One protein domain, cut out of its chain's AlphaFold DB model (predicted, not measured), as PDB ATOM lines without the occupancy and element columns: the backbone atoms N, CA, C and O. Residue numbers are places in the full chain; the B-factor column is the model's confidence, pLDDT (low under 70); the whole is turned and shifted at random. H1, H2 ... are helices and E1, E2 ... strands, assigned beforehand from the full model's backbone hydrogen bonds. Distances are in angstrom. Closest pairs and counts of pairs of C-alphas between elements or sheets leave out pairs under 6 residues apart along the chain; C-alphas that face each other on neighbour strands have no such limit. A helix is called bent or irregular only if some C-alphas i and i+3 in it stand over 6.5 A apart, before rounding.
ATOM      1  N   THR A  23      10.595 -29.992   9.010       93.75
ATOM      2  CA  THR A  23      10.248 -30.396   7.634       93.75
ATOM      3  C   THR A  23      10.858 -31.753   7.275       93.75
ATOM      4  O   THR A  23      10.140 -32.661   6.856       93.75
ATOM      5  N   ILE A  24      12.164 -31.929   7.498       93.12
ATOM      6  CA  ILE A  24      12.862 -33.191   7.210       93.12
ATOM      7  C   ILE A  24      12.301 -34.335   8.064       93.12
ATOM      8  O   ILE A  24      12.121 -35.438   7.553       93.12
ATOM      9  N   ILE A  25      11.976 -34.082   9.337       95.81
ATOM     10  CA  ILE A  25      11.370 -35.086  10.227       95.81
ATOM     11  C   ILE A  25      10.002 -35.537   9.697       95.81
ATOM     12  O   ILE A  25       9.738 -36.738   9.630       95.81
ATOM     13  N   ILE A  26       9.142 -34.601   9.286       97.00
ATOM     14  CA  ILE A  26       7.826 -34.920   8.712       97.00
ATOM     15  C   ILE A  26       7.987 -35.762   7.445       97.00
ATOM     16  O   ILE A  26       7.347 -36.807   7.319       97.00
ATOM     17  N   LEU A  27       8.872 -35.345   6.537       97.50
ATOM     18  CA  LEU A  27       9.142 -36.078   5.301       97.50
ATOM     19  C   LEU A  27       9.711 -37.474   5.575       97.50
ATOM     20  O   LEU A  27       9.296 -38.435   4.936       97.50
ATOM     21  N   PHE A  28      10.594 -37.620   6.561       97.31
ATOM     22  CA  PHE A  28      11.128 -38.915   6.980       97.31
ATOM     23  C   PHE A  28      10.019 -39.868   7.454       97.31
ATOM     24  O   PHE A  28       9.953 -41.020   7.015       97.31
ATOM     25  N   PHE A  29       9.111 -39.396   8.315       97.75
ATOM     26  CA  PHE A  29       7.974 -40.207   8.764       97.75
ATOM     27  C   PHE A  29       7.017 -40.533   7.617       97.75
ATOM     28  O   PHE A  29       6.542 -41.667   7.529       97.75
ATOM     29  N   LEU A  30       6.776 -39.577   6.719       97.44
ATOM     30  CA  LEU A  30       5.981 -39.788   5.513       97.44
ATOM     31  C   LEU A  30       6.608 -40.858   4.611       97.44
ATOM     32  O   LEU A  30       5.894 -41.736   4.133       97.44
ATOM     33  N   ALA A  31       7.930 -40.845   4.440       98.06
ATOM     34  CA  ALA A  31       8.656 -41.829   3.646       98.06
ATOM     35  C   ALA A  31       8.474 -43.246   4.209       98.06
ATOM     36  O   ALA A  31       8.130 -44.172   3.468       98.06
ATOM     37  N   ILE A  32       8.642 -43.420   5.525       98.19
ATOM     38  CA  ILE A  32       8.502 -44.725   6.188       98.19
ATOM     39  C   ILE A  32       7.043 -45.192   6.175       98.19
ATOM     40  O   ILE A  32       6.750 -46.275   5.665       98.19
ATOM     41  N   LEU A  33       6.119 -44.396   6.723       98.12
ATOM     42  CA  LEU A  33       4.708 -44.777   6.838       98.12
ATOM     43  C   LEU A  33       4.065 -44.936   5.460       98.12
ATOM     44  O   LEU A  33       3.380 -45.929   5.204       98.12
ATOM     45  N   GLY A  34       4.348 -44.005   4.550       98.25
ATOM     46  CA  GLY A  34       3.911 -44.065   3.163       98.25
ATOM     47  C   GLY A  34       4.422 -45.319   2.464       98.25
ATOM     48  O   GLY A  34       3.644 -45.976   1.779       98.25
ATOM     49  N   SER A  35       5.679 -45.720   2.682       98.25
ATOM     50  CA  SER A  35       6.215 -46.973   2.129       98.25
ATOM     51  C   SER A  35       5.510 -48.206   2.674       98.25
ATOM     52  O   SER A  35       5.134 -49.082   1.898       98.25
ATOM     53  N   VAL A  36       5.283 -48.271   3.991       97.12
ATOM     54  CA  VAL A  36       4.545 -49.382   4.616       97.12
ATOM     55  C   VAL A  36       3.166 -49.524   3.982       97.12
ATOM     56  O   VAL A  36       2.788 -50.618   3.575       97.12
ATOM     57  N   ILE A  37       2.437 -48.417   3.851       97.19
ATOM     58  CA  ILE A  37       1.104 -48.394   3.244       97.19
ATOM     59  C   ILE A  37       1.175 -48.786   1.759       97.19
ATOM     60  O   ILE A  37       0.403 -49.629   1.295       97.19
ATOM     61  N   SER A  38       2.123 -48.215   1.016       97.44
ATOM     62  CA  SER A  38       2.242 -48.395  -0.436       97.44
ATOM     63  C   SER A  38       2.526 -49.840  -0.821       97.44
ATOM     64  O   SER A  38       1.938 -50.326  -1.786       97.44
ATOM     65  N   VAL A  39       3.323 -50.564  -0.030       95.12
ATOM     66  CA  VAL A  39       3.614 -51.992  -0.254       95.12
ATOM     67  C   VAL A  39       2.360 -52.877  -0.161       95.12
ATOM     68  O   VAL A  39       2.335 -53.974  -0.713       95.12
ATOM     69  N   PHE A  40       1.280 -52.412   0.473       92.81
ATOM     70  CA  PHE A  40      -0.006 -53.120   0.475       92.81
ATOM     71  C   PHE A  40      -0.995 -52.575  -0.550       92.81
ATOM     72  O   PHE A  40      -1.751 -53.350  -1.137       92.81
ATOM     73  N   ILE A  41      -1.018 -51.259  -0.766       94.19
ATOM     74  CA  ILE A  41      -1.970 -50.625  -1.684       94.19
ATOM     75  C   ILE A  41      -1.592 -50.891  -3.144       94.19
ATOM     76  O   ILE A  41      -2.444 -51.314  -3.925       94.19
ATOM     77  N   PHE A  42      -0.330 -50.687  -3.525       95.75
ATOM     78  CA  PHE A  42       0.087 -50.755  -4.926       95.75
ATOM     79  C   PHE A  42      -0.117 -52.147  -5.532       95.75
ATOM     80  O   PHE A  42      -0.755 -52.227  -6.579       95.75
ATOM     81  N   PRO A  43       0.310 -53.256  -4.899       92.44
ATOM     82  CA  PRO A  43       0.021 -54.591  -5.423       92.44
ATOM     83  C   PRO A  43      -1.477 -54.847  -5.594       92.44
ATOM     84  O   PRO A  43      -1.901 -55.370  -6.620       92.44
ATOM     85  N   ARG A  44      -2.306 -54.406  -4.639       90.00
ATOM     86  CA  ARG A  44      -3.765 -54.578  -4.722       90.00
ATOM     87  C   ARG A  44      -4.381 -53.838  -5.904       90.00
ATOM     88  O   ARG A  44      -5.310 -54.356  -6.511       90.00
ATOM     89  N   LEU A  45      -3.877 -52.652  -6.232       91.50
ATOM     90  CA  LEU A  45      -4.391 -51.855  -7.347       91.50
ATOM     91  C   LEU A  45      -3.816 -52.306  -8.695       91.50
ATOM     92  O   LEU A  45      -4.548 -52.484  -9.667       91.50
ATOM     93  N   PHE A  46      -2.501 -52.508  -8.763       92.69
ATOM     94  CA  PHE A  46      -1.784 -52.652 -10.026       92.69
ATOM     95  C   PHE A  46      -1.583 -54.097 -10.474       92.69
ATOM     96  O   PHE A  46      -1.535 -54.325 -11.679       92.69
ATOM     97  N   THR A  47      -1.515 -55.088  -9.576       90.69
ATOM     98  CA  THR A  47      -1.465 -56.501  -9.990       90.69
ATOM     99  C   THR A  47      -2.680 -56.902 -10.838       90.69
ATOM    100  O   THR A  47      -2.463 -57.400 -11.944       90.69
ATOM    101  N   PRO A  48      -3.946 -56.666 -10.426       88.88
ATOM    102  CA  PRO A  48      -5.092 -57.036 -11.261       88.88
ATOM    103  C   PRO A  48      -5.127 -56.251 -12.577       88.88
ATOM    104  O   PRO A  48      -5.482 -56.810 -13.615       88.88
ATOM    105  N   LEU A  49      -4.716 -54.978 -12.569       90.50
ATOM    106  CA  LEU A  49      -4.601 -54.179 -13.790       90.50
ATOM    107  C   LEU A  49      -3.556 -54.766 -14.748       90.50
ATOM    108  O   LEU A  49      -3.828 -54.928 -15.937       90.50
ATOM    109  N   PHE A  50      -2.384 -55.130 -14.226       91.19
ATOM    110  CA  PHE A  50      -1.309 -55.745 -14.996       91.19
ATOM    111  C   PHE A  50      -1.746 -57.080 -15.604       91.19
ATOM    112  O   PHE A  50      -1.518 -57.302 -16.790       91.19
ATOM    113  N   LEU A  51      -2.427 -57.937 -14.835       88.06
ATOM    114  CA  LEU A  51      -2.968 -59.203 -15.336       88.06
ATOM    115  C   LEU A  51      -3.997 -58.982 -16.456       88.06
ATOM    116  O   LEU A  51      -3.918 -59.640 -17.492       88.06
ATOM    117  N   LYS A  52      -4.902 -58.004 -16.307       88.62
ATOM    118  CA  LYS A  52      -5.868 -57.639 -17.360       88.62
ATOM    119  C   LYS A  52      -5.175 -57.148 -18.634       88.62
ATOM    120  O   LYS A  52      -5.468 -57.652 -19.718       88.62
ATOM    121  N   LEU A  53      -4.231 -56.209 -18.519       89.19
ATOM    122  CA  LEU A  53      -3.468 -55.679 -19.659       89.19
ATOM    123  C   LEU A  53      -2.657 -56.774 -20.357       89.19
ATOM    124  O   LEU A  53      -2.674 -56.896 -21.581       89.19
ATOM    125  N   LYS A  54      -1.993 -57.622 -19.570       86.88
ATOM    126  CA  LYS A  54      -1.270 -58.785 -20.074       86.88
ATOM    127  C   LYS A  54      -2.206 -59.739 -20.813       86.88
ATOM    128  O   LYS A  54      -1.842 -60.191 -21.895       86.88
ATOM    129  N   GLY A  55      -3.397 -60.019 -20.284       83.50
ATOM    130  CA  GLY A  55      -4.401 -60.866 -20.935       83.50
ATOM    131  C   GLY A  55      -4.851 -60.326 -22.297       83.50
ATOM    132  O   GLY A  55      -5.053 -61.106 -23.228       83.50
ATOM    133  N   LEU A  56      -4.923 -59.000 -22.458       86.94
ATOM    134  CA  LEU A  56      -5.228 -58.369 -23.748       86.94
ATOM    135  C   LEU A  56      -4.127 -58.599 -24.792       86.94
ATOM    136  O   LEU A  56      -4.452 -58.858 -25.952       86.94
ATOM    137  N   ILE A  57      -2.857 -58.536 -24.379       87.44
ATOM    138  CA  ILE A  57      -1.682 -58.704 -25.253       87.44
ATOM    139  C   ILE A  57      -1.401 -60.194 -25.523       87.44
ATOM    140  O   ILE A  57      -1.081 -60.582 -26.645       87.44
ATOM    141  N   ARG A  58      -1.546 -61.053 -24.508       83.44
ATOM    142  CA  ARG A  58      -1.191 -62.484 -24.526       83.44
ATOM    143  C   ARG A  58      -2.420 -63.394 -24.403       83.44
ATOM    144  O   ARG A  58      -2.425 -64.336 -23.615       83.44
ATOM    145  N   TYR A  65      -1.977 -70.118 -10.242       86.88
ATOM    146  CA  TYR A  65      -1.000 -70.030  -9.164       86.88
ATOM    147  C   TYR A  65      -0.508 -71.409  -8.741       86.88
ATOM    148  O   TYR A  65      -1.229 -72.403  -8.818       86.88
ATOM    149  N   ILE A  66       0.740 -71.446  -8.286       84.81
ATOM    150  CA  ILE A  66       1.336 -72.589  -7.602       84.81
ATOM    151  C   ILE A  66       1.513 -72.196  -6.143       84.81
ATOM    152  O   ILE A  66       1.894 -71.066  -5.830       84.81
ATOM    153  N   GLU A  67       1.230 -73.122  -5.234       81.62
ATOM    154  CA  GLU A  67       1.447 -72.859  -3.824       81.62
ATOM    155  C   GLU A  67       2.941 -72.910  -3.493       81.62
ATOM    156  O   GLU A  67       3.563 -73.966  -3.471       81.62
ATOM    157  N   ILE A  68       3.522 -71.738  -3.241       79.75
ATOM    158  CA  ILE A  68       4.925 -71.593  -2.858       79.75
ATOM    159  C   ILE A  68       4.982 -71.114  -1.403       79.75
ATOM    160  O   ILE A  68       4.112 -70.364  -0.938       79.75
ATOM    161  N   GLN A  69       5.997 -71.563  -0.663       81.25
ATOM    162  CA  GLN A  69       6.371 -70.942   0.605       81.25
ATOM    163  C   GLN A  69       7.245 -69.715   0.315       81.25
ATOM    164  O   GLN A  69       8.352 -69.873  -0.214       81.25
ATOM    165  N   PRO A  70       6.778 -68.494   0.624       80.81
ATOM    166  CA  PRO A  70       7.508 -67.284   0.280       80.81
ATOM    167  C   PRO A  70       8.817 -67.198   1.076       80.81
ATOM    168  O   PRO A  70       8.851 -67.382   2.293       80.81
ATOM    169  N   ARG A  71       9.920 -66.905   0.380       81.75
ATOM    170  CA  ARG A  71      11.271 -66.789   0.965       81.75
ATOM    171  C   ARG A  71      11.706 -65.330   1.069       81.75
ATOM    172  O   ARG A  71      12.786 -64.961   0.600       81.75
ATOM    173  N   CYS A  72      10.877 -64.503   1.706       78.81
ATOM    174  CA  CYS A  72      11.073 -63.052   1.724       78.81
ATOM    175  C   CYS A  72      12.428 -62.628   2.317       78.81
ATOM    176  O   CYS A  72      13.023 -61.667   1.853       78.81
ATOM    177  N   PHE A  73      12.984 -63.331   3.303       85.12
ATOM    178  CA  PHE A  73      14.204 -62.873   3.989       85.12
ATOM    179  C   PHE A  73      15.505 -63.521   3.494       85.12
ATOM    180  O   PHE A  73      16.520 -63.492   4.188       85.12
ATOM    181  N   SER A  74      15.521 -64.098   2.288       89.81
ATOM    182  CA  SER A  74      16.773 -64.624   1.732       89.81
ATOM    183  C   SER A  74      17.747 -63.492   1.365       89.81
ATOM    184  O   SER A  74      17.373 -62.510   0.721       89.81
ATOM    185  N   ARG A  75      19.028 -63.634   1.744       89.69
ATOM    186  CA  ARG A  75      20.073 -62.609   1.537       89.69
ATOM    187  C   ARG A  75      20.163 -62.140   0.082       89.69
ATOM    188  O   ARG A  75      20.205 -60.944  -0.185       89.69
ATOM    189  N   ASN A  76      20.147 -63.082  -0.860       90.56
ATOM    190  CA  ASN A  76      20.245 -62.776  -2.289       90.56
ATOM    191  C   ASN A  76      19.032 -61.987  -2.797       90.56
ATOM    192  O   ASN A  76      19.178 -61.118  -3.655       90.56
ATOM    193  N   MET A  77      17.842 -62.271  -2.268       87.69
ATOM    194  CA  MET A  77      16.622 -61.552  -2.627       87.69
ATOM    195  C   MET A  77      16.633 -60.136  -2.055       87.69
ATOM    196  O   MET A  77      16.347 -59.198  -2.792       87.69
ATOM    197  N   LEU A  78      17.047 -59.969  -0.796       90.44
ATOM    198  CA  LEU A  78      17.197 -58.659  -0.157       90.44
ATOM    199  C   LEU A  78      18.144 -57.744  -0.937       90.44
ATOM    200  O   LEU A  78      17.749 -56.646  -1.319       90.44
ATOM    201  N   ILE A  79      19.349 -58.227  -1.257       92.38
ATOM    202  CA  ILE A  79      20.344 -57.449  -2.013       92.38
ATOM    203  C   ILE A  79      19.779 -57.023  -3.370       92.38
ATOM    204  O   ILE A  79      19.872 -55.854  -3.739       92.38
ATOM    205  N   ARG A  80      19.142 -57.947  -4.105       91.12
ATOM    206  CA  ARG A  80      18.501 -57.615  -5.386       91.12
ATOM    207  C   ARG A  80      17.426 -56.550  -5.200       91.12
ATOM    208  O   ARG A  80      17.392 -55.594  -5.965       91.12
ATOM    209  N   ARG A  81      16.558 -56.697  -4.195       91.12
ATOM    210  CA  ARG A  81      15.469 -55.747  -3.944       91.12
ATOM    211  C   ARG A  81      16.015 -54.356  -3.602       91.12
ATOM    212  O   ARG A  81      15.497 -53.392  -4.148       91.12
ATOM    213  N   TRP A  82      17.085 -54.257  -2.814       93.62
ATOM    214  CA  TRP A  82      17.746 -52.988  -2.484       93.62
ATOM    215  C   TRP A  82      18.410 -52.310  -3.682       93.62
ATOM    216  O   TRP A  82      18.228 -51.110  -3.862       93.62
ATOM    217  N   ILE A  83      19.113 -53.070  -4.529       94.94
ATOM    218  CA  ILE A  83      19.697 -52.531  -5.769       94.94
ATOM    219  C   ILE A  83      18.599 -51.904  -6.631       94.94
ATOM    220  O   ILE A  83      18.765 -50.795  -7.127       94.94
ATOM    221  N   TYR A  84      17.458 -52.578  -6.784       94.12
ATOM    222  CA  TYR A  84      16.371 -52.045  -7.603       94.12
ATOM    223  C   TYR A  84      15.631 -50.876  -6.958       94.12
ATOM    224  O   TYR A  84      15.221 -49.991  -7.698       94.12
ATOM    225  N   ILE A  85      15.506 -50.819  -5.628       96.38
ATOM    226  CA  ILE A  85      14.997 -49.619  -4.940       96.38
ATOM    227  C   ILE A  85      15.891 -48.427  -5.263       96.38
ATOM    228  O   ILE A  85      15.389 -47.406  -5.711       96.38
ATOM    229  N   PHE A  86      17.209 -48.580  -5.122       97.25
ATOM    230  CA  PHE A  86      18.152 -47.512  -5.442       97.25
ATOM    231  C   PHE A  86      18.064 -47.078  -6.909       97.25
ATOM    232  O   PHE A  86      17.900 -45.898  -7.186       97.25
ATOM    233  N   LEU A  87      18.100 -48.020  -7.857       96.81
ATOM    234  CA  LEU A  87      18.020 -47.683  -9.284       96.81
ATOM    235  C   LEU A  87      16.681 -47.035  -9.669       96.81
ATOM    236  O   LEU A  87      16.663 -46.121 -10.488       96.81
ATOM    237  N   LEU A  88      15.565 -47.490  -9.091       96.62
ATOM    238  CA  LEU A  88      14.248 -46.887  -9.323       96.62
ATOM    239  C   LEU A  88      14.139 -45.492  -8.718       96.62
ATOM    240  O   LEU A  88      13.544 -44.616  -9.340       96.62
ATOM    241  N   GLU A  89      14.721 -45.291  -7.538       97.62
ATOM    242  CA  GLU A  89      14.807 -43.989  -6.884       97.62
ATOM    243  C   GLU A  89      15.565 -42.999  -7.773       97.62
ATOM    244  O   GLU A  89      15.007 -41.971  -8.149       97.62
ATOM    245  N   LEU A  90      16.776 -43.358  -8.225       97.25
ATOM    246  CA  LEU A  90      17.530 -42.551  -9.194       97.25
ATOM    247  C   LEU A  90      16.703 -42.265 -10.448       97.25
ATOM    248  O   LEU A  90      16.693 -41.146 -10.950       97.25
ATOM    249  N   GLY A  91      15.987 -43.273 -10.941       95.00
ATOM    250  CA  GLY A  91      15.167 -43.153 -12.133       95.00
ATOM    251  C   GLY A  91      14.009 -42.168 -12.015       95.00
ATOM    252  O   GLY A  91      13.733 -41.413 -12.945       95.00
ATOM    253  N   ILE A  92      13.334 -42.152 -10.868       95.75
ATOM    254  CA  ILE A  92      12.270 -41.185 -10.582       95.75
ATOM    255  C   ILE A  92      12.864 -39.786 -10.385       95.75
ATOM    256  O   ILE A  92      12.339 -38.817 -10.937       95.75
ATOM    257  N   LEU A  93      13.992 -39.676  -9.680       96.69
ATOM    258  CA  LEU A  93      14.691 -38.402  -9.500       96.69
ATOM    259  C   LEU A  93      15.203 -37.822 -10.826       96.69
ATOM    260  O   LEU A  93      15.151 -36.609 -10.997       96.69
ATOM    261  N   ALA A  94      15.601 -38.657 -11.795       95.69
ATOM    262  CA  ALA A  94      16.010 -38.224 -13.139       95.69
ATOM    263  C   ALA A  94      14.962 -37.335 -13.818       95.69
ATOM    264  O   ALA A  94      15.312 -36.407 -14.545       95.69
ATOM    265  N   PHE A  95      13.686 -37.646 -13.586       93.19
ATOM    266  CA  PHE A  95      12.558 -36.928 -14.161       93.19
ATOM    267  C   PHE A  95      12.092 -35.770 -13.272       93.19
ATOM    268  O   PHE A  95      11.749 -34.706 -13.781       93.19
ATOM    269  N   LEU A  96      12.074 -35.963 -11.951       95.31
ATOM    270  CA  LEU A  96      11.525 -34.970 -11.026       95.31
ATOM    271  C   LEU A  96      12.476 -33.814 -10.729       95.31
ATOM    272  O   LEU A  96      12.007 -32.684 -10.631       95.31
ATOM    273  N   VAL A  97      13.779 -34.075 -10.593       95.06
ATOM    274  CA  VAL A  97      14.758 -33.039 -10.223       95.06
ATOM    275  C   VAL A  97      14.746 -31.872 -11.221       95.06
ATOM    276  O   VAL A  97      14.591 -30.741 -10.770       95.06
ATOM    277  N   PRO A  98      14.786 -32.091 -12.553       91.50
ATOM    278  CA  PRO A  98      14.720 -30.985 -13.513       91.50
ATOM    279  C   PRO A  98      13.337 -30.323 -13.611       91.50
ATOM    280  O   PRO A  98      13.218 -29.218 -14.131       91.50
ATOM    281  N   ALA A  99      12.278 -31.012 -13.176       93.00
ATOM    282  CA  ALA A  99      10.896 -30.562 -13.338       93.00
ATOM    283  C   ALA A  99      10.365 -29.772 -12.133       93.00
ATOM    284  O   ALA A  99       9.271 -29.206 -12.214       93.00
ATOM    285  N   ILE A 100      11.089 -29.754 -11.010       93.25
ATOM    286  CA  ILE A 100      10.610 -29.150  -9.771       93.25
ATOM    287  C   ILE A 100      11.290 -27.820  -9.477       93.25
ATOM    288  O   ILE A 100      12.470 -27.631  -9.741       93.25
ATOM    289  N   ASN A 101      10.540 -26.892  -8.881       95.56
ATOM    290  CA  ASN A 101      11.112 -25.647  -8.389       95.56
ATOM    291  C   ASN A 101      11.888 -25.920  -7.081       95.56
ATOM    292  O   ASN A 101      11.245 -26.217  -6.064       95.56
ATOM    293  N   PRO A 102      13.231 -25.788  -7.056       95.06
ATOM    294  CA  PRO A 102      14.033 -26.071  -5.866       95.06
ATOM    295  C   PRO A 102      13.697 -25.144  -4.692       95.06
ATOM    296  O   PRO A 102      13.850 -25.544  -3.538       95.06
ATOM    297  N   ALA A 103      13.146 -23.949  -4.952       95.12
ATOM    298  CA  ALA A 103      12.718 -23.014  -3.912       95.12
ATOM    299  C   ALA A 103      11.699 -23.619  -2.934       95.12
ATOM    300  O   ALA A 103      11.608 -23.166  -1.798       95.12
ATOM    301  N   LEU A 104      10.944 -24.644  -3.345       95.50
ATOM    302  CA  LEU A 104       9.974 -25.307  -2.472       95.50
ATOM    303  C   LEU A 104      10.634 -26.057  -1.308       95.50
ATOM    304  O   LEU A 104      10.020 -26.177  -0.250       95.50
ATOM    305  N   PHE A 105      11.864 -26.543  -1.486       94.88
ATOM    306  CA  PHE A 105      12.566 -27.398  -0.515       94.88
ATOM    307  C   PHE A 105      13.719 -26.696   0.198       94.88
ATOM    308  O   PHE A 105      14.306 -27.255   1.125       94.88
ATOM    309  N   LEU A 106      14.057 -25.489  -0.241       93.62
ATOM    310  CA  LEU A 106      15.111 -24.676   0.338       93.62
ATOM    311  C   LEU A 106      14.532 -23.700   1.362       93.62
ATOM    312  O   LEU A 106      13.372 -23.296   1.267       93.62
ATOM    313  N   SER A 107      15.323 -23.337   2.369       91.31
ATOM    314  CA  SER A 107      14.899 -22.307   3.317       91.31
ATOM    315  C   SER A 107      14.894 -20.938   2.634       91.31
ATOM    316  O   SER A 107      15.667 -20.700   1.708       91.31
ATOM    317  N   LEU A 108      14.040 -20.019   3.095       88.75
ATOM    318  CA  LEU A 108      14.003 -18.652   2.553       88.75
ATOM    319  C   LEU A 108      15.358 -17.920   2.639       88.75
ATOM    320  O   LEU A 108      15.671 -17.120   1.764       88.75
ATOM    321  N   GLU A 109      16.157 -18.202   3.671       87.75
ATOM    322  CA  GLU A 109      17.512 -17.664   3.842       87.75
ATOM    323  C   GLU A 109      18.512 -18.245   2.827       87.75
ATOM    324  O   GLU A 109      19.296 -17.505   2.238       87.75
ATOM    325  N   TYR A 110      18.454 -19.558   2.581       88.50
ATOM    326  CA  TYR A 110      19.344 -20.278   1.665       88.50
ATOM    327  C   TYR A 110      18.573 -20.745   0.425       88.50
ATOM    328  O   TYR A 110      18.539 -21.931   0.106       88.50
ATOM    329  N   GLY A 111      17.906 -19.806  -0.250       90.19
ATOM    330  CA  GLY A 111      17.113 -20.078  -1.450       90.19
ATOM    331  C   GLY A 111      17.959 -20.339  -2.708       90.19
ATOM    332  O   GLY A 111      19.189 -20.351  -2.648       90.19
ATOM    333  N   PRO A 112      17.323 -20.506  -3.882       93.00
ATOM    334  CA  PRO A 112      18.032 -20.771  -5.137       93.00
ATOM    335  C   PRO A 112      19.113 -19.736  -5.467       93.00
ATOM    336  O   PRO A 112      20.236 -20.116  -5.778       93.00
ATOM    337  N   SER A 113      18.822 -18.444  -5.284       92.00
ATOM    338  CA  SER A 113      19.767 -17.352  -5.561       92.00
ATOM    339  C   SER A 113      21.051 -17.429  -4.726       92.00
ATOM    340  O   SER A 113      22.127 -17.075  -5.209       92.00
ATOM    341  N   TYR A 114      20.963 -17.924  -3.486       90.88
ATOM    342  CA  TYR A 114      22.133 -18.163  -2.641       90.88
ATOM    343  C   TYR A 114      23.029 -19.244  -3.251       90.88
ATOM    344  O   TYR A 114      24.225 -19.024  -3.423       90.88
ATOM    345  N   TYR A 115      22.457 -20.384  -3.640       89.75
ATOM    346  CA  TYR A 115      23.217 -21.478  -4.247       89.75
ATOM    347  C   TYR A 115      23.768 -21.115  -5.630       89.75
ATOM    348  O   TYR A 115      24.938 -21.386  -5.901       89.75
ATOM    349  N   GLU A 116      22.991 -20.411  -6.452       90.44
ATOM    350  CA  GLU A 116      23.433 -19.889  -7.750       90.44
ATOM    351  C   GLU A 116      24.641 -18.953  -7.603       90.44
ATOM    352  O   GLU A 116      25.601 -19.064  -8.365       90.44
ATOM    353  N   SER A 117      24.657 -18.094  -6.574       88.88
ATOM    354  CA  SER A 117      25.802 -17.214  -6.286       88.88
ATOM    355  C   SER A 117      27.087 -17.973  -5.931       88.88
ATOM    356  O   SER A 117      28.191 -17.472  -6.143       88.88
ATOM    357  N   LEU A 118      26.949 -19.206  -5.436       85.81
ATOM    358  CA  LEU A 118      28.053 -20.121  -5.140       85.81
ATOM    359  C   LEU A 118      28.396 -21.034  -6.328       85.81
ATOM    360  O   LEU A 118      29.235 -21.933  -6.188       85.81
ATOM    361  N   GLY A 119      27.719 -20.868  -7.469       86.44
ATOM    362  CA  GLY A 119      27.795 -21.778  -8.608       86.44
ATOM    363  C   GLY A 119      27.320 -23.192  -8.266       86.44
ATOM    364  O   GLY A 119      27.811 -24.148  -8.839       86.44
ATOM    365  N   VAL A 120      26.460 -23.377  -7.263       88.00
ATOM    366  CA  VAL A 120      25.861 -24.683  -6.940       88.00
ATOM    367  C   VAL A 120      24.529 -24.790  -7.686       88.00
ATOM    368  O   VAL A 120      23.700 -23.898  -7.502       88.00
ATOM    369  N   PRO A 121      24.270 -25.858  -8.461       91.44
ATOM    370  CA  PRO A 121      22.949 -26.075  -9.043       91.44
ATOM    371  C   PRO A 121      21.928 -26.355  -7.917       91.44
ATOM    372  O   PRO A 121      22.057 -27.372  -7.220       91.44
ATOM    373  N   PRO A 122      20.944 -25.463  -7.674       93.06
ATOM    374  CA  PRO A 122      20.080 -25.543  -6.493       93.06
ATOM    375  C   PRO A 122      19.294 -26.859  -6.384       93.06
ATOM    376  O   PRO A 122      19.056 -27.358  -5.281       93.06
ATOM    377  N   GLU A 123      18.920 -27.447  -7.516       94.25
ATOM    378  CA  GLU A 123      18.137 -28.679  -7.625       94.25
ATOM    379  C   GLU A 123      18.893 -29.952  -7.205       94.25
ATOM    380  O   GLU A 123      18.264 -30.930  -6.803       94.25
ATOM    381  N   TYR A 124      20.231 -29.926  -7.204       92.75
ATOM    382  CA  TYR A 124      21.073 -31.036  -6.725       92.75
ATOM    383  C   TYR A 124      21.617 -30.812  -5.312       92.75
ATOM    384  O   TYR A 124      22.475 -31.556  -4.837       92.75
ATOM    385  N   THR A 125      21.122 -29.797  -4.604       91.69
ATOM    386  CA  THR A 125      21.484 -29.598  -3.199       91.69
ATOM    387  C   THR A 125      20.953 -30.737  -2.329       91.69
ATOM    388  O   THR A 125      19.902 -31.326  -2.590       91.69
ATOM    389  N   ILE A 126      21.657 -31.017  -1.227       90.44
ATOM    390  CA  ILE A 126      21.282 -32.073  -0.273       90.44
ATOM    391  C   ILE A 126      19.841 -31.891   0.224       90.44
ATOM    392  O   ILE A 126      19.108 -32.868   0.343       90.44
ATOM    393  N   GLY A 127      19.419 -30.649   0.492       91.19
ATOM    394  CA  GLY A 127      18.067 -30.353   0.973       91.19
ATOM    395  C   GLY A 127      16.979 -30.766  -0.019       91.19
ATOM    396  O   GLY A 127      16.017 -31.430   0.375       91.19
ATOM    397  N   VAL A 128      17.161 -30.434  -1.302       95.12
ATOM    398  CA  VAL A 128      16.228 -30.812  -2.374       95.12
ATOM    399  C   VAL A 128      16.233 -32.326  -2.572       95.12
ATOM    400  O   VAL A 128      15.174 -32.949  -2.505       95.12
ATOM    401  N   LEU A 129      17.410 -32.937  -2.733       96.25
ATOM    402  CA  LEU A 129      17.526 -34.371  -3.006       96.25
ATOM    403  C   LEU A 129      16.999 -35.242  -1.855       96.25
ATOM    404  O   LEU A 129      16.239 -36.169  -2.118       96.25
ATOM    405  N   ILE A 130      17.313 -34.926  -0.588       95.56
ATOM    406  CA  ILE A 130      16.745 -35.642   0.573       95.56
ATOM    407  C   ILE A 130      15.221 -35.528   0.577       95.56
ATOM    408  O   ILE A 130      14.528 -36.530   0.760       95.56
ATOM    409  N   SER A 131      14.699 -34.314   0.386       96.44
ATOM    410  CA  SER A 131      13.255 -34.073   0.437       96.44
ATOM    411  C   SER A 131      12.529 -34.836  -0.662       96.44
ATOM    412  O   SER A 131      11.516 -35.484  -0.392       96.44
ATOM    413  N   LEU A 132      13.076 -34.809  -1.880       97.44
ATOM    414  CA  LEU A 132      12.554 -35.575  -3.001       97.44
ATOM    415  C   LEU A 132      12.599 -37.068  -2.706       97.44
ATOM    416  O   LEU A 132      11.540 -37.678  -2.753       97.44
ATOM    417  N   THR A 133      13.748 -37.622  -2.298       97.94
ATOM    418  CA  THR A 133      13.869 -39.048  -1.948       97.94
ATOM    419  C   THR A 133      12.836 -39.477  -0.909       97.94
ATOM    420  O   THR A 133      12.236 -40.544  -1.020       97.94
ATOM    421  N   PHE A 134      12.578 -38.655   0.109       98.19
ATOM    422  CA  PHE A 134      11.573 -38.978   1.123       98.19
ATOM    423  C   PHE A 134      10.142 -38.960   0.565       98.19
ATOM    424  O   PHE A 134       9.326 -39.805   0.938       98.19
ATOM    425  N   LEU A 135       9.839 -38.039  -0.352       97.69
ATOM    426  CA  LEU A 135       8.533 -37.946  -1.009       97.69
ATOM    427  C   LEU A 135       8.290 -39.067  -2.027       97.69
ATOM    428  O   LEU A 135       7.159 -39.540  -2.161       97.69
ATOM    429  N   THR A 136       9.324 -39.496  -2.747       98.00
ATOM    430  CA  THR A 136       9.243 -40.482  -3.837       98.00
ATOM    431  C   THR A 136       9.348 -41.921  -3.352       98.00
ATOM    432  O   THR A 136       8.764 -42.812  -3.977       98.00
ATOM    433  N   LEU A 137       9.998 -42.165  -2.210       98.25
ATOM    434  CA  LEU A 137      10.208 -43.510  -1.678       98.25
ATOM    435  C   LEU A 137       8.923 -44.355  -1.542       98.25
ATOM    436  O   LEU A 137       8.956 -45.530  -1.925       98.25
ATOM    437  N   PRO A 138       7.777 -43.831  -1.051       98.56
ATOM    438  CA  PRO A 138       6.526 -44.588  -1.022       98.56
ATOM    439  C   PRO A 138       6.130 -45.151  -2.392       98.56
ATOM    440  O   PRO A 138       5.733 -46.313  -2.492       98.56
ATOM    441  N   PHE A 139       6.307 -44.366  -3.456       97.88
ATOM    442  CA  PHE A 139       6.010 -44.780  -4.826       97.88
ATOM    443  C   PHE A 139       7.005 -45.826  -5.322       97.88
ATOM    444  O   PHE A 139       6.595 -46.813  -5.930       97.88
ATOM    445  N   VAL A 140       8.293 -45.654  -5.022       97.62
ATOM    446  CA  VAL A 140       9.357 -46.603  -5.393       97.62
ATOM    447  C   VAL A 140       9.101 -47.966  -4.756       97.62
ATOM    448  O   VAL A 140       9.045 -48.981  -5.455       97.62
ATOM    449  N   ASN A 141       8.861 -47.990  -3.442       97.12
ATOM    450  CA  ASN A 141       8.540 -49.213  -2.709       97.12
ATOM    451  C   ASN A 141       7.209 -49.814  -3.165       97.12
ATOM    452  O   ASN A 141       7.119 -51.026  -3.361       97.12
ATOM    453  N   GLY A 142       6.189 -48.983  -3.387       97.12
ATOM    454  CA  GLY A 142       4.896 -49.410  -3.909       97.12
ATOM    455  C   GLY A 142       5.022 -50.112  -5.261       97.12
ATOM    456  O   GLY A 142       4.600 -51.260  -5.395       97.12
ATOM    457  N   LEU A 143       5.662 -49.472  -6.241       96.56
ATOM    458  CA  LEU A 143       5.870 -50.039  -7.574       96.56
ATOM    459  C   LEU A 143       6.683 -51.332  -7.513       96.56
ATOM    460  O   LEU A 143       6.292 -52.358  -8.067       96.56
ATOM    461  N   TRP A 144       7.798 -51.314  -6.787       95.88
ATOM    462  CA  TRP A 144       8.671 -52.476  -6.708       95.88
ATOM    463  C   TRP A 144       8.015 -53.664  -5.989       95.88
ATOM    464  O   TRP A 144       8.193 -54.818  -6.398       95.88
ATOM    465  N   SER A 145       7.169 -53.400  -4.988       94.81
ATOM    466  CA  SER A 145       6.447 -54.439  -4.251       94.81
ATOM    467  C   SER A 145       5.456 -55.237  -5.090       94.81
ATOM    468  O   SER A 145       5.221 -56.403  -4.784       94.81
ATOM    469  N   ILE A 146       4.926 -54.676  -6.183       94.12
ATOM    470  CA  ILE A 146       4.037 -55.402  -7.104       94.12
ATOM    471  C   ILE A 146       4.737 -56.673  -7.605       94.12
ATOM    472  O   ILE A 146       4.145 -57.754  -7.611       94.12
ATOM    473  N   GLY A 147       6.026 -56.569  -7.949       92.19
ATOM    474  CA  GLY A 147       6.849 -57.708  -8.350       92.19
ATOM    475  C   GLY A 147       7.031 -58.733  -7.229       92.19
ATOM    476  O   GLY A 147       6.889 -59.928  -7.480       92.19
ATOM    477  N   TRP A 148       7.281 -58.274  -5.996       90.81
ATOM    478  CA  TRP A 148       7.447 -59.149  -4.825       90.81
ATOM    479  C   TRP A 148       6.195 -59.970  -4.573       90.81
ATOM    480  O   TRP A 148       6.268 -61.179  -4.392       90.81
ATOM    481  N   VAL A 149       5.045 -59.306  -4.608       89.88
ATOM    482  CA  VAL A 149       3.767 -59.928  -4.300       89.88
ATOM    483  C   VAL A 149       3.390 -60.951  -5.368       89.88
ATOM    484  O   VAL A 149       2.920 -62.031  -5.027       89.88
ATOM    485  N   MET A 150       3.629 -60.663  -6.650       89.88
ATOM    486  CA  MET A 150       3.385 -61.639  -7.720       89.88
ATOM    487  C   MET A 150       4.337 -62.842  -7.654       89.88
ATOM    488  O   MET A 150       3.923 -63.959  -7.968       89.88
ATOM    489  N   GLU A 151       5.596 -62.617  -7.266       89.38
ATOM    490  CA  GLU A 151       6.593 -63.671  -7.042       89.38
ATOM    491  C   GLU A 151       6.177 -64.568  -5.868       89.38
ATOM    492  O   GLU A 151       6.067 -65.784  -6.025       89.38
ATOM    493  N   ASP A 152       5.868 -63.962  -4.722       86.50
ATOM    494  CA  ASP A 152       5.508 -64.657  -3.485       86.50
ATOM    495  C   ASP A 152       4.117 -65.323  -3.566       86.50
ATOM    496  O   ASP A 152       3.870 -66.329  -2.899       86.50
ATOM    497  N   ALA A 153       3.218 -64.819  -4.420       86.00
ATOM    498  CA  ALA A 153       1.934 -65.454  -4.726       86.00
ATOM    499  C   ALA A 153       2.054 -66.654  -5.685       86.00
ATOM    500  O   ALA A 153       1.050 -67.326  -5.925       86.00
ATOM    501  N   GLY A 154       3.240 -66.920  -6.246       84.50
ATOM    502  CA  GLY A 154       3.462 -68.044  -7.157       84.50
ATOM    503  C   GLY A 154       2.653 -67.949  -8.449       84.50
ATOM    504  O   GLY A 154       2.224 -68.974  -8.977       84.50
ATOM    505  N   LEU A 155       2.413 -66.730  -8.942       86.19
ATOM    506  CA  LEU A 155       1.649 -66.522 -10.169       86.19
ATOM    507  C   LEU A 155       2.412 -67.040 -11.385       86.19
ATOM    508  O   LEU A 155       3.504 -66.559 -11.709       86.19
ATOM    509  N   MET A 156       1.778 -67.960 -12.099       86.75
ATOM    510  CA  MET A 156       2.296 -68.600 -13.298       86.75
ATOM    511  C   MET A 156       1.368 -68.365 -14.479       86.75
ATOM    512  O   MET A 156       0.166 -68.136 -14.349       86.75
ATOM    513  N   HIS A 157       1.955 -68.457 -15.654       85.75
ATOM    514  CA  HIS A 157       1.286 -68.335 -16.926       85.75
ATOM    515  C   HIS A 157       1.639 -69.532 -17.778       85.75
ATOM    516  O   HIS A 157       2.814 -69.883 -17.865       85.75
ATOM    517  N   TYR A 158       0.634 -70.143 -18.392       82.06
ATOM    518  CA  TYR A 158       0.811 -71.361 -19.164       82.06
ATOM    519  C   TYR A 158       0.006 -71.344 -20.462       82.06
ATOM    520  O   TYR A 158      -1.062 -70.727 -20.559       82.06
ATOM    521  N   LYS A 159       0.512 -72.057 -21.468       80.31
ATOM    522  CA  LYS A 159      -0.194 -72.340 -22.721       80.31
ATOM    523  C   LYS A 159      -0.141 -73.837 -22.997       80.31
ATOM    524  O   LYS A 159       0.931 -74.405 -23.176       80.31
ATOM    525  N   PHE A 160      -1.320 -74.452 -23.053       70.69
ATOM    526  CA  PHE A 160      -1.488 -75.817 -23.542       70.69
ATOM    527  C   PHE A 160      -1.775 -75.759 -25.045       70.69
ATOM    528  O   PHE A 160      -2.730 -75.094 -25.461       70.69
ATOM    529  N   GLU A 161      -0.954 -76.415 -25.865       65.50
ATOM    530  CA  GLU A 161      -1.282 -76.610 -27.279       65.50
ATOM    531  C   GLU A 161      -2.341 -77.710 -27.397       65.50
ATOM    532  O   GLU A 161      -2.276 -78.727 -26.713       65.50
ATOM    533  N   TYR A 169       5.415 -77.569 -23.011       68.12
ATOM    534  CA  TYR A 169       4.543 -76.531 -22.474       68.12
ATOM    535  C   TYR A 169       5.354 -75.301 -22.075       68.12
ATOM    536  O   TYR A 169       6.359 -75.400 -21.373       68.12
ATOM    537  N   GLU A 170       4.884 -74.123 -22.473       73.31
ATOM    538  CA  GLU A 170       5.456 -72.868 -22.002       73.31
ATOM    539  C   GLU A 170       4.832 -72.510 -20.657       73.31
ATOM    540  O   GLU A 170       3.636 -72.220 -20.586       73.31
ATOM    541  N   ILE A 171       5.645 -72.529 -19.600       80.94
ATOM    542  CA  ILE A 171       5.270 -72.090 -18.255       80.94
ATOM    543  C   ILE A 171       6.230 -70.976 -17.838       80.94
ATOM    544  O   ILE A 171       7.439 -71.184 -17.757       80.94
ATOM    545  N   GLU A 172       5.697 -69.787 -17.560       84.50
ATOM    546  CA  GLU A 172       6.495 -68.628 -17.150       84.50
ATOM    547  C   GLU A 172       5.912 -67.965 -15.890       84.50
ATOM    548  O   GLU A 172       4.702 -67.729 -15.818       84.50
ATOM    549  N   PRO A 173       6.747 -67.577 -14.908       86.19
ATOM    550  CA  PRO A 173       6.294 -66.756 -13.794       86.19
ATOM    551  C   PRO A 173       5.857 -65.361 -14.248       86.19
ATOM    552  O   PRO A 173       6.595 -64.638 -14.921       86.19
ATOM    553  N   VAL A 174       4.679 -64.927 -13.804       87.44
ATOM    554  CA  VAL A 174       4.101 -63.643 -14.230       87.44
ATOM    555  C   VAL A 174       4.935 -62.451 -13.763       87.44
ATOM    556  O   VAL A 174       5.095 -61.477 -14.505       87.44
ATOM    557  N   TYR A 175       5.523 -62.550 -12.567       88.81
ATOM    558  CA  TYR A 175       6.322 -61.476 -11.981       88.81
ATOM    559  C   TYR A 175       7.535 -61.092 -12.835       88.81
ATOM    560  O   TYR A 175       7.978 -59.944 -12.759       88.81
ATOM    561  N   ARG A 176       8.079 -62.019 -13.644       89.44
ATOM    562  CA  ARG A 176       9.265 -61.767 -14.474       89.44
ATOM    563  C   ARG A 176       9.000 -60.675 -15.491       89.44
ATOM    564  O   ARG A 176       9.765 -59.722 -15.542       89.44
ATOM    565  N   ASN A 177       7.885 -60.764 -16.213       89.31
ATOM    566  CA  ASN A 177       7.509 -59.776 -17.223       89.31
ATOM    567  C   ASN A 177       7.390 -58.372 -16.610       89.31
ATOM    568  O   ASN A 177       8.037 -57.440 -17.079       89.31
ATOM    569  N   TYR A 178       6.640 -58.236 -15.510       91.81
ATOM    570  CA  TYR A 178       6.521 -56.962 -14.789       91.81
ATOM    571  C   TYR A 178       7.883 -56.445 -14.313       91.81
ATOM    572  O   TYR A 178       8.252 -55.296 -14.555       91.81
ATOM    573  N   SER A 179       8.658 -57.323 -13.672       92.44
ATOM    574  CA  SER A 179       9.970 -56.973 -13.140       92.44
ATOM    575  C   SER A 179      10.931 -56.560 -14.251       92.44
ATOM    576  O   SER A 179      11.708 -55.643 -14.040       92.44
ATOM    577  N   TYR A 180      10.903 -57.185 -15.430       91.88
ATOM    578  CA  TYR A 180      11.770 -56.808 -16.548       91.88
ATOM    579  C   TYR A 180      11.461 -55.408 -17.074       91.88
ATOM    580  O   TYR A 180      12.401 -54.638 -17.262       91.88
ATOM    581  N   TYR A 181      10.184 -55.039 -17.228       91.44
ATOM    582  CA  TYR A 181       9.818 -53.670 -17.610       91.44
ATOM    583  C   TYR A 181      10.320 -52.650 -16.588       91.44
ATOM    584  O   TYR A 181      10.969 -51.670 -16.952       91.44
ATOM    585  N   LEU A 182      10.081 -52.915 -15.303       93.00
ATOM    586  CA  LEU A 182      10.456 -51.995 -14.236       93.00
ATOM    587  C   LEU A 182      11.982 -51.877 -14.082       93.00
ATOM    588  O   LEU A 182      12.504 -50.783 -13.895       93.00
ATOM    589  N   LYS A 183      12.716 -52.985 -14.241       92.81
ATOM    590  CA  LYS A 183      14.187 -53.003 -14.261       92.81
ATOM    591  C   LYS A 183      14.764 -52.273 -15.470       92.81
ATOM    592  O   LYS A 183      15.755 -51.568 -15.319       92.81
ATOM    593  N   GLY A 184      14.161 -52.446 -16.648       92.31
ATOM    594  CA  GLY A 184      14.559 -51.740 -17.866       92.31
ATOM    595  C   GLY A 184      14.395 -50.231 -17.710       92.31
ATOM    596  O   GLY A 184      15.335 -49.485 -17.981       92.31
ATOM    597  N   TYR A 185      13.248 -49.800 -17.170       92.69
ATOM    598  CA  TYR A 185      13.015 -48.404 -16.804       92.69
ATOM    599  C   TYR A 185      14.070 -47.904 -15.810       92.69
ATOM    600  O   TYR A 185      14.750 -46.922 -16.103       92.69
ATOM    601  N   ALA A 186      14.265 -48.600 -14.682       92.00
ATOM    602  CA  ALA A 186      15.224 -48.218 -13.641       92.00
ATOM    603  C   ALA A 186      16.657 -48.075 -14.178       92.00
ATOM    604  O   ALA A 186      17.352 -47.116 -13.865       92.00
ATOM    605  N   GLY A 187      17.090 -49.007 -15.032       92.12
ATOM    606  CA  GLY A 187      18.413 -48.971 -15.650       92.12
ATOM    607  C   GLY A 187      18.610 -47.730 -16.517       92.12
ATOM    608  O   GLY A 187      19.505 -46.934 -16.245       92.12
ATOM    609  N   ILE A 188      17.748 -47.526 -17.518       93.50
ATOM    610  CA  ILE A 188      17.877 -46.394 -18.453       93.50
ATOM    611  C   ILE A 188      17.752 -45.057 -17.713       93.50
ATOM    612  O   ILE A 188      18.574 -44.162 -17.900       93.50
ATOM    613  N   SER A 189      16.758 -44.925 -16.837       91.44
ATOM    614  CA  SER A 189      16.515 -43.680 -16.100       91.44
ATOM    615  C   SER A 189      17.621 -43.360 -15.086       91.44
ATOM    616  O   SER A 189      17.985 -42.196 -14.942       91.44
ATOM    617  N   SER A 190      18.245 -44.366 -14.459       93.06
ATOM    618  CA  SER A 190      19.423 -44.147 -13.608       93.06
ATOM    619  C   SER A 190      20.623 -43.603 -14.392       93.06
ATOM    620  O   SER A 190      21.301 -42.703 -13.910       93.06
ATOM    621  N   ILE A 191      20.851 -44.071 -15.628       95.50
ATOM    622  CA  ILE A 191      21.906 -43.531 -16.502       95.50
ATOM    623  C   ILE A 191      21.622 -42.060 -16.827       95.50
ATOM    624  O   ILE A 191      22.536 -41.237 -16.775       95.50
ATOM    625  N   LEU A 192      20.360 -41.716 -17.110       94.88
ATOM    626  CA  LEU A 192      19.948 -40.328 -17.338       94.88
ATOM    627  C   LEU A 192      20.164 -39.455 -16.095       94.88
ATOM    628  O   LEU A 192      20.665 -38.342 -16.225       94.88
ATOM    629  N   PHE A 193      19.857 -39.960 -14.896       95.88
ATOM    630  CA  PHE A 193      20.150 -39.241 -13.652       95.88
ATOM    631  C   PHE A 193      21.647 -38.963 -13.497       95.88
ATOM    632  O   PHE A 193      22.035 -37.822 -13.262       95.88
ATOM    633  N   LEU A 194      22.490 -39.988 -13.675       94.88
ATOM    634  CA  LEU A 194      23.946 -39.841 -13.593       94.88
ATOM    635  C   LEU A 194      24.455 -38.796 -14.589       94.88
ATOM    636  O   LEU A 194      25.254 -37.939 -14.221       94.88
ATOM    637  N   TYR A 195      23.963 -38.842 -15.827       94.12
ATOM    638  CA  TYR A 195      24.295 -37.856 -16.850       94.12
ATOM    639  C   TYR A 195      23.895 -36.436 -16.425       94.12
ATOM    640  O   TYR A 195      24.729 -35.533 -16.475       94.12
ATOM    641  N   ASN A 196      22.663 -36.245 -15.945       93.31
ATOM    642  CA  ASN A 196      22.163 -34.935 -15.526       93.31
ATOM    643  C   ASN A 196      22.971 -34.353 -14.356       93.31
ATOM    644  O   ASN A 196      23.355 -33.187 -14.408       93.31
ATOM    645  N   VAL A 197      23.291 -35.171 -13.345       93.00
ATOM    646  CA  VAL A 197      24.148 -34.767 -12.217       93.00
ATOM    647  C   VAL A 197      25.528 -34.345 -12.724       93.00
ATOM    648  O   VAL A 197      26.007 -33.268 -12.383       93.00
ATOM    649  N   ILE A 198      26.168 -35.167 -13.561       91.00
ATOM    650  CA  ILE A 198      27.512 -34.879 -14.081       91.00
ATOM    651  C   ILE A 198      27.520 -33.560 -14.863       91.00
ATOM    652  O   ILE A 198      28.384 -32.720 -14.621       91.00
ATOM    653  N   ILE A 199      26.557 -33.347 -15.762       90.62
ATOM    654  CA  ILE A 199      26.469 -32.113 -16.553       90.62
ATOM    655  C   ILE A 199      26.232 -30.893 -15.659       90.62
ATOM    656  O   ILE A 199      26.920 -29.887 -15.832       90.62
ATOM    657  N   ALA A 200      25.320 -30.989 -14.688       89.06
ATOM    658  CA  ALA A 200      25.011 -29.885 -13.780       89.06
ATOM    659  C   ALA A 200      26.232 -29.453 -12.953       89.06
ATOM    660  O   ALA A 200      26.489 -28.261 -12.795       89.06
ATOM    661  N   TRP A 201      27.029 -30.409 -12.470       88.19
ATOM    662  CA  TRP A 201      28.215 -30.106 -11.664       88.19
ATOM    663  C   TRP A 201      29.462 -29.748 -12.489       88.19
ATOM    664  O   TRP A 201      30.306 -29.007 -11.995       88.19
ATOM    665  N   ILE A 202      29.594 -30.208 -13.742       83.44
ATOM    666  CA  ILE A 202      30.706 -29.811 -14.635       83.44
ATOM    667  C   ILE A 202      30.634 -28.325 -15.011       83.44
ATOM    668  O   ILE A 202      31.665 -27.698 -15.247       83.44
ATOM    669  N   GLN A 203      29.434 -27.743 -15.059       77.81
ATOM    670  CA  GLN A 203      29.239 -26.324 -15.382       77.81
ATOM    671  C   GLN A 203      29.736 -25.373 -14.277       77.81
ATOM    672  O   GLN A 203      29.797 -24.161 -14.484       77.81
ATOM    673  N   VAL A 204      30.126 -25.907 -13.119       79.56
ATOM    674  CA  VAL A 204      30.594 -25.137 -11.969       79.56
ATOM    675  C   VAL A 204      32.085 -24.836 -12.110       79.56
ATOM    676  O   VAL A 204      32.932 -25.719 -12.021       79.56
ATOM    677  N   THR A 205      32.420 -23.564 -12.318       62.47
ATOM    678  CA  THR A 205      33.775 -23.117 -12.686       62.47
ATOM    679  C   THR A 205      34.734 -22.913 -11.510       62.47
ATOM    680  O   THR A 205      35.919 -22.680 -11.740       62.47
ATOM    681  N   SER A 206      34.257 -22.969 -10.262       61.41
ATOM    682  CA  SER A 206      34.991 -22.400  -9.125       61.41
ATOM    683  C   SER A 206      35.869 -23.364  -8.325       61.41
ATOM    684  O   SER A 206      36.766 -22.872  -7.657       61.41
ATOM    685  N   GLU A 207      35.699 -24.690  -8.394       68.81
ATOM    686  CA  GLU A 207      36.550 -25.669  -7.684       68.81
ATOM    687  C   GLU A 207      36.213 -27.116  -8.100       68.81
ATOM    688  O   GLU A 207      35.142 -27.387  -8.643       68.81
ATOM    689  N   SER A 208      37.104 -28.078  -7.821       70.25
ATOM    690  CA  SER A 208      36.816 -29.508  -8.025       70.25
ATOM    691  C   SER A 208      35.779 -30.002  -7.010       70.25
ATOM    692  O   SER A 208      36.100 -30.259  -5.850       70.25
ATOM    693  N   ARG A 209      34.527 -30.168  -7.454       80.94
ATOM    694  CA  ARG A 209      33.379 -30.596  -6.628       80.94
ATOM    695  C   ARG A 209      33.044 -32.082  -6.746       80.94
ATOM    696  O   ARG A 209      31.887 -32.494  -6.708       80.94
ATOM    697  N   ILE A 210      34.072 -32.921  -6.868       85.50
ATOM    698  CA  ILE A 210      33.910 -34.383  -6.987       85.50
ATOM    699  C   ILE A 210      33.115 -34.953  -5.801       85.50
ATOM    700  O   ILE A 210      32.284 -35.842  -5.987       85.50
ATOM    701  N   ALA A 211      33.327 -34.424  -4.593       86.88
ATOM    702  CA  ALA A 211      32.594 -34.848  -3.402       86.88
ATOM    703  C   ALA A 211      31.080 -34.601  -3.525       86.88
ATOM    704  O   ALA A 211      30.299 -35.479  -3.162       86.88
ATOM    705  N   ASP A 212      30.667 -33.465  -4.090       87.62
ATOM    706  CA  ASP A 212      29.252 -33.114  -4.255       87.62
ATOM    707  C   ASP A 212      28.571 -33.962  -5.336       87.62
ATOM    708  O   ASP A 212      27.419 -34.372  -5.175       87.62
ATOM    709  N   ILE A 213      29.303 -34.307  -6.402       90.44
ATOM    710  CA  ILE A 213      28.845 -35.257  -7.427       90.44
ATOM    711  C   ILE A 213      28.585 -36.623  -6.787       90.44
ATOM    712  O   ILE A 213      27.502 -37.191  -6.941       90.44
ATOM    713  N   ILE A 214      29.560 -37.146  -6.034       91.38
ATOM    714  CA  ILE A 214      29.432 -38.436  -5.343       91.38
ATOM    715  C   ILE A 214      28.262 -38.384  -4.354       91.38
ATOM    716  O   ILE A 214      27.435 -39.296  -4.341       91.38
ATOM    717  N   ALA A 215      28.151 -37.312  -3.568       90.88
ATOM    718  CA  ALA A 215      27.047 -37.134  -2.635       90.88
ATOM    719  C   ALA A 215      25.696 -37.139  -3.365       90.88
ATOM    720  O   ALA A 215      24.817 -37.901  -2.980       90.88
ATOM    721  N   SER A 216      25.548 -36.389  -4.459       93.00
ATOM    722  CA  SER A 216      24.306 -36.326  -5.246       93.00
ATOM    723  C   SER A 216      23.881 -37.694  -5.798       93.00
ATOM    724  O   SER A 216      22.693 -38.009  -5.835       93.00
ATOM    725  N   ILE A 217      24.849 -38.531  -6.191       94.31
ATOM    726  CA  ILE A 217      24.604 -39.878  -6.732       94.31
ATOM    727  C   ILE A 217      24.213 -40.873  -5.635       94.31
ATOM    728  O   ILE A 217      23.322 -41.699  -5.837       94.31
ATOM    729  N   PHE A 218      24.889 -40.833  -4.486       95.50
ATOM    730  CA  PHE A 218      24.720 -41.840  -3.434       95.50
ATOM    731  C   PHE A 218      23.713 -41.453  -2.354       95.50
ATOM    732  O   PHE A 218      23.228 -42.334  -1.649       95.50
ATOM    733  N   LEU A 219      23.354 -40.177  -2.229       94.19
ATOM    734  CA  LEU A 219      22.370 -39.707  -1.256       94.19
ATOM    735  C   LEU A 219      21.021 -40.450  -1.365       94.19
ATOM    736  O   LEU A 219      20.520 -40.884  -0.324       94.19
ATOM    737  N   PRO A 220      20.479 -40.734  -2.569       95.00
ATOM    738  CA  PRO A 220      19.266 -41.539  -2.712       95.00
ATOM    739  C   PRO A 220      19.380 -42.970  -2.162       95.00
ATOM    740  O   PRO A 220      18.362 -43.613  -1.927       95.00
ATOM    741  N   ALA A 221      20.581 -43.487  -1.868       96.19
ATOM    742  CA  ALA A 221      20.746 -44.796  -1.226       96.19
ATOM    743  C   ALA A 221      20.130 -44.859   0.183       96.19
ATOM    744  O   ALA A 221      19.841 -45.957   0.668       96.19
ATOM    745  N   ILE A 222      19.844 -43.715   0.824       96.56
ATOM    746  CA  ILE A 222      19.075 -43.674   2.077       96.56
ATOM    747  C   ILE A 222      17.687 -44.324   1.930       96.56
ATOM    748  O   ILE A 222      17.192 -44.923   2.887       96.56
ATOM    749  N   ALA A 223      17.109 -44.315   0.720       96.94
ATOM    750  CA  ALA A 223      15.879 -45.029   0.370       96.94
ATOM    751  C   ALA A 223      15.921 -46.509   0.773       96.94
ATOM    752  O   ALA A 223      14.930 -47.056   1.262       96.94
ATOM    753  N   ILE A 224      17.085 -47.157   0.629       97.38
ATOM    754  CA  ILE A 224      17.275 -48.561   1.005       97.38
ATOM    755  C   ILE A 224      16.996 -48.740   2.496       97.38
ATOM    756  O   ILE A 224      16.191 -49.593   2.866       97.38
ATOM    757  N   LEU A 225      17.614 -47.919   3.348       96.94
ATOM    758  CA  LEU A 225      17.463 -48.016   4.801       96.94
ATOM    759  C   LEU A 225      16.015 -47.753   5.224       96.94
ATOM    760  O   LEU A 225      15.450 -48.503   6.020       96.94
ATOM    761  N   LEU A 226      15.392 -46.735   4.632       97.38
ATOM    762  CA  LEU A 226      14.009 -46.360   4.923       97.38
ATOM    763  C   LEU A 226      12.977 -47.370   4.396       97.38
ATOM    764  O   LEU A 226      11.863 -47.433   4.916       97.38
ATOM    765  N   SER A 227      13.337 -48.205   3.417       96.81
ATOM    766  CA  SER A 227      12.480 -49.292   2.925       96.81
ATOM    767  C   SER A 227      12.420 -50.503   3.867       96.81
ATOM    768  O   SER A 227      11.451 -51.268   3.822       96.81
ATOM    769  N   ILE A 228      13.411 -50.680   4.753       95.75
ATOM    770  CA  ILE A 228      13.537 -51.871   5.614       95.75
ATOM    771  C   ILE A 228      12.269 -52.128   6.450       95.75
ATOM    772  O   ILE A 228      11.779 -53.263   6.421       95.75
ATOM    773  N   PRO A 229      11.672 -51.139   7.150       96.19
ATOM    774  CA  PRO A 229      10.451 -51.366   7.921       96.19
ATOM    775  C   PRO A 229       9.289 -51.867   7.059       96.19
ATOM    776  O   PRO A 229       8.602 -52.813   7.444       96.19
ATOM    777  N   SER A 230       9.102 -51.289   5.865       95.56
ATOM    778  CA  SER A 230       8.048 -51.720   4.935       95.56
ATOM    779  C   SER A 230       8.236 -53.169   4.494       95.56
ATOM    780  O   SER A 230       7.274 -53.937   4.454       95.56
ATOM    781  N   TYR A 231       9.486 -53.577   4.276       92.75
ATOM    782  CA  TYR A 231       9.834 -54.936   3.900       92.75
ATOM    783  C   TYR A 231       9.581 -55.957   5.013       92.75
ATOM    784  O   TYR A 231       9.024 -57.032   4.774       92.75
ATOM    785  N   ILE A 232       9.973 -55.620   6.245       93.50
ATOM    786  CA  ILE A 232       9.747 -56.471   7.420       93.50
ATOM    787  C   ILE A 232       8.250 -56.672   7.638       93.50
ATOM    788  O   ILE A 232       7.806 -57.800   7.863       93.50
ATOM    789  N   ILE A 233       7.471 -55.590   7.563       93.50
ATOM    790  CA  ILE A 233       6.019 -55.657   7.723       93.50
ATOM    791  C   ILE A 233       5.429 -56.512   6.600       93.50
ATOM    792  O   ILE A 233       4.735 -57.479   6.901       93.50
ATOM    793  N   TYR A 234       5.775 -56.264   5.337       92.00
ATOM    794  CA  TYR A 234       5.350 -57.103   4.213       92.00
ATOM    795  C   TYR A 234       5.592 -58.602   4.453       92.00
ATOM    796  O   TYR A 234       4.654 -59.400   4.379       92.00
ATOM    797  N   GLY A 235       6.816 -58.983   4.829       89.50
ATOM    798  CA  GLY A 235       7.175 -60.382   5.072       89.50
ATOM    799  C   GLY A 235       6.389 -61.044   6.210       89.50
ATOM    800  O   GLY A 235       6.188 -62.254   6.186       89.50
ATOM    801  N   LYS A 236       5.875 -60.277   7.185       89.25
ATOM    802  CA  LYS A 236       4.980 -60.804   8.234       89.25
ATOM    803  C   LYS A 236       3.557 -61.079   7.734       89.25
ATOM    804  O   LYS A 236       2.854 -61.898   8.325       89.25
ATOM    805  N   PHE A 237       3.116 -60.405   6.672       86.25
ATOM    806  CA  PHE A 237       1.744 -60.498   6.156       86.25
ATOM    807  C   PHE A 237       1.609 -61.335   4.879       86.25
ATOM    808  O   PHE A 237       0.508 -61.799   4.588       86.25
ATOM    809  N   VAL A 238       2.699 -61.586   4.150       81.31
ATOM    810  CA  VAL A 238       2.699 -62.334   2.877       81.31
ATOM    811  C   VAL A 238       2.061 -63.730   2.980       81.31
ATOM    812  O   VAL A 238       1.343 -64.160   2.081       81.31
ATOM    813  N   ASN A 239       2.223 -64.412   4.120       67.50
ATOM    814  CA  ASN A 239       1.656 -65.746   4.352       67.50
ATOM    815  C   ASN A 239       0.125 -65.749   4.441       67.50
ATOM    816  O   ASN A 239      -0.490 -66.805   4.346       67.50
ATOM    817  N   LYS A 240      -0.505 -64.578   4.585       66.00
ATOM    818  CA  LYS A 240      -1.962 -64.448   4.657       66.00
ATOM    819  C   LYS A 240      -2.638 -64.379   3.279       66.00
ATOM    820  O   LYS A 240      -3.778 -63.951   3.262       66.00
ATOM    821  N   LYS A 241      -1.949 -64.739   2.175       61.69
ATOM    822  CA  LYS A 241      -2.339 -65.134   0.779       61.69
ATOM    823  C   LYS A 241      -3.712 -64.755   0.143       61.69
ATOM    824  O   LYS A 241      -3.983 -65.142  -0.984       61.69
ATOM    825  N   PHE A 242      -4.585 -63.967   0.757       56.34
ATOM    826  CA  PHE A 242      -6.035 -64.118   0.571       56.34
ATOM    827  C   PHE A 242      -6.672 -63.414  -0.638       56.34
ATOM    828  O   PHE A 242      -7.855 -63.633  -0.879       56.34
ATOM    829  N   LEU A 243      -5.958 -62.556  -1.379       59.84
ATOM    830  CA  LEU A 243      -6.609 -61.654  -2.348       59.84
ATOM    831  C   LEU A 243      -6.217 -61.862  -3.814       59.84
ATOM    832  O   LEU A 243      -7.031 -61.606  -4.689       59.84
ATOM    833  N   ILE A 244      -5.006 -62.335  -4.113       67.19
ATOM    834  CA  ILE A 244      -4.552 -62.471  -5.512       67.19
ATOM    835  C   ILE A 244      -5.010 -63.794  -6.135       67.19
ATOM    836  O   ILE A 244      -5.123 -63.904  -7.352       67.19
ATOM    837  N   HIS A 245      -5.316 -64.789  -5.304       71.25
ATOM    838  CA  HIS A 245      -5.737 -66.117  -5.749       71.25
ATOM    839  C   HIS A 245      -7.240 -66.241  -6.012       71.25
ATOM    840  O   HIS A 245      -7.648 -67.278  -6.520       71.25
ATOM    841  N   GLN A 246      -8.052 -65.218  -5.698       62.41
ATOM    842  CA  GLN A 246      -9.518 -65.345  -5.608       62.41
ATOM    843  C   GLN A 246     -10.212 -65.821  -6.898       62.41
ATOM    844  O   GLN A 246     -11.278 -66.412  -6.798       62.41
ATOM    845  N   ASP A 247      -9.573 -65.690  -8.066       71.12
ATOM    846  CA  ASP A 247     -10.129 -66.122  -9.359       71.12
ATOM    847  C   ASP A 247      -9.166 -66.992 -10.192       71.12
ATOM    848  O   ASP A 247      -9.361 -67.189 -11.394       71.12
ATOM    849  N   LEU A 248      -8.083 -67.492  -9.588       79.75
ATOM    850  CA  LEU A 248      -7.048 -68.235 -10.308       79.75
ATOM    851  C   LEU A 248      -7.112 -69.728  -9.997       79.75
ATOM    852  O   LEU A 248      -7.291 -70.144  -8.858       79.75
ATOM    853  N   LYS A 249      -6.901 -70.559 -11.023       81.38
ATOM    854  CA  LYS A 249      -6.793 -72.009 -10.840       81.38
ATOM    855  C   LYS A 249      -5.494 -72.339 -10.098       81.38
ATOM    856  O   LYS A 249      -4.423 -71.911 -10.528       81.38
ATOM    857  N   GLN A 250      -5.585 -73.143  -9.041       80.81
ATOM    858  CA  GLN A 250      -4.413 -73.741  -8.405       80.81
ATOM    859  C   GLN A 250      -3.854 -74.862  -9.287       80.81
ATOM    860  O   GLN A 250      -4.597 -75.738  -9.736       80.81
ATOM    861  N   LEU A 251      -2.546 -74.841  -9.525       80.31
ATOM    862  CA  LEU A 251      -1.813 -75.942 -10.145       80.31
ATOM    863  C   LEU A 251      -1.024 -76.693  -9.069       80.31
ATOM    864  O   LEU A 251      -0.421 -76.077  -8.188       80.31
ATOM    865  N   GLN A 252      -1.042 -78.022  -9.149       76.94
ATOM    866  CA  GLN A 252      -0.211 -78.883  -8.314       76.94
ATOM    867  C   GLN A 252       1.164 -79.053  -8.960       76.94
ATOM    868  O   GLN A 252       1.277 -79.144 -10.184       76.94
TER     869      GLN A 252
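What this domain is: This is residues 23 to 58, 65 to 161 and 169 to 252 of the 262 residues of an uncharacterized protein of Candidatus Lokiarchaeota archaeon (UniProt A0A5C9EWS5). An elongated bundle of helices, H1a, H4a, H4b, H5 and H6, makes the long axis, with H2 in its middle crossing H5 and H6 steeply. H3 and the loop of residues 100 to 111 lie at one end; H1b, the paired strands E1 and E2, and E3 lie at the other. The printed part has 217 residues, with six named helices and three named strands in the order H1 H2 H3 H4 E1 E2 H5 H6 E3; the sheet, E1 - E2, is antiparallel, and the class is mostly helix. It is only just compact, close to loose, with a radius of gyration of the C-alphas of 20.1 A, and spans 67 by 35 by 31 A.

Where its parts are: H1, residues 23 to 57, was assigned by its hydrogen bonds as one helix but is bent, with C-alphas 45 and 48 6.5 A apart; its arms are H1a, residues 23 to 45, 30.0 A from C-alpha 23 at (10.248, -30.396, 7.634), and H1b, residues 48 to 57. H2 is residues 75 to 99, 36.5 A, and H3 residues 112 to 117. H4, residues 126 to 152, likewise assigned as one helix, is bent, with C-alphas 135 and 138 6.9 A apart; its arms are H4a, residues 126 to 135, and H4b, residues 138 to 152, 20.2 A. E1 is residues 155 to 159 and E2 residues 170 to 173. H5, residues 174 to 202, is 43.0 A long. H6, residues 210 to 240, 48.2 A, is irregular, with C-alphas 236 and 239 7.1 A apart. E3, residues 249 to 251, ends at (-1.813, -75.942, -10.145).

How they stand to each other: H1a touches H4b, the closest C-alphas, Ser 35 and Pro 138, being 4.0 A apart. H2 touches H5 at a steep tilt of 51 degrees, closest at Gly 91 and Ser 189, C-alphas 4.2 A apart. H6 touches H2 at 54 degrees, steep, closest at Ala 221 and Phe 86, C-alphas 5.6 A apart. H5 and H6 form a helical hairpin with a shallow tilt of 21 degrees; their closest C-alphas, Trp 201 and Ile 213, are 6.7 A apart. H3 touches no helix. E1 and E2 are antiparallel, with N 157 and O 172 2.8 A apart, within hydrogen-bond range. E3 pairs with no named strand. Every O i to N i+4 pair is within hydrogen-bond range in H1b, H3 and H4a, but 16 of 19 in H1a, 18 of 21 in H2, 8 of 11 in H4b, 24 of 25 in H5 and 16 of 27 in H6.

The domain as a whole: The two C-alphas farthest apart, Glu 109 and Glu 161, are 69.3 A apart. Residues 59 to 64 and 162 to 168 are cut out, with C-alpha gaps of 17.1 A and 7.6 A. The link from H2 to H3 is long. pLDDT is under 70 at residues 161, 169, 205 to 207, 239 to 244 and 246.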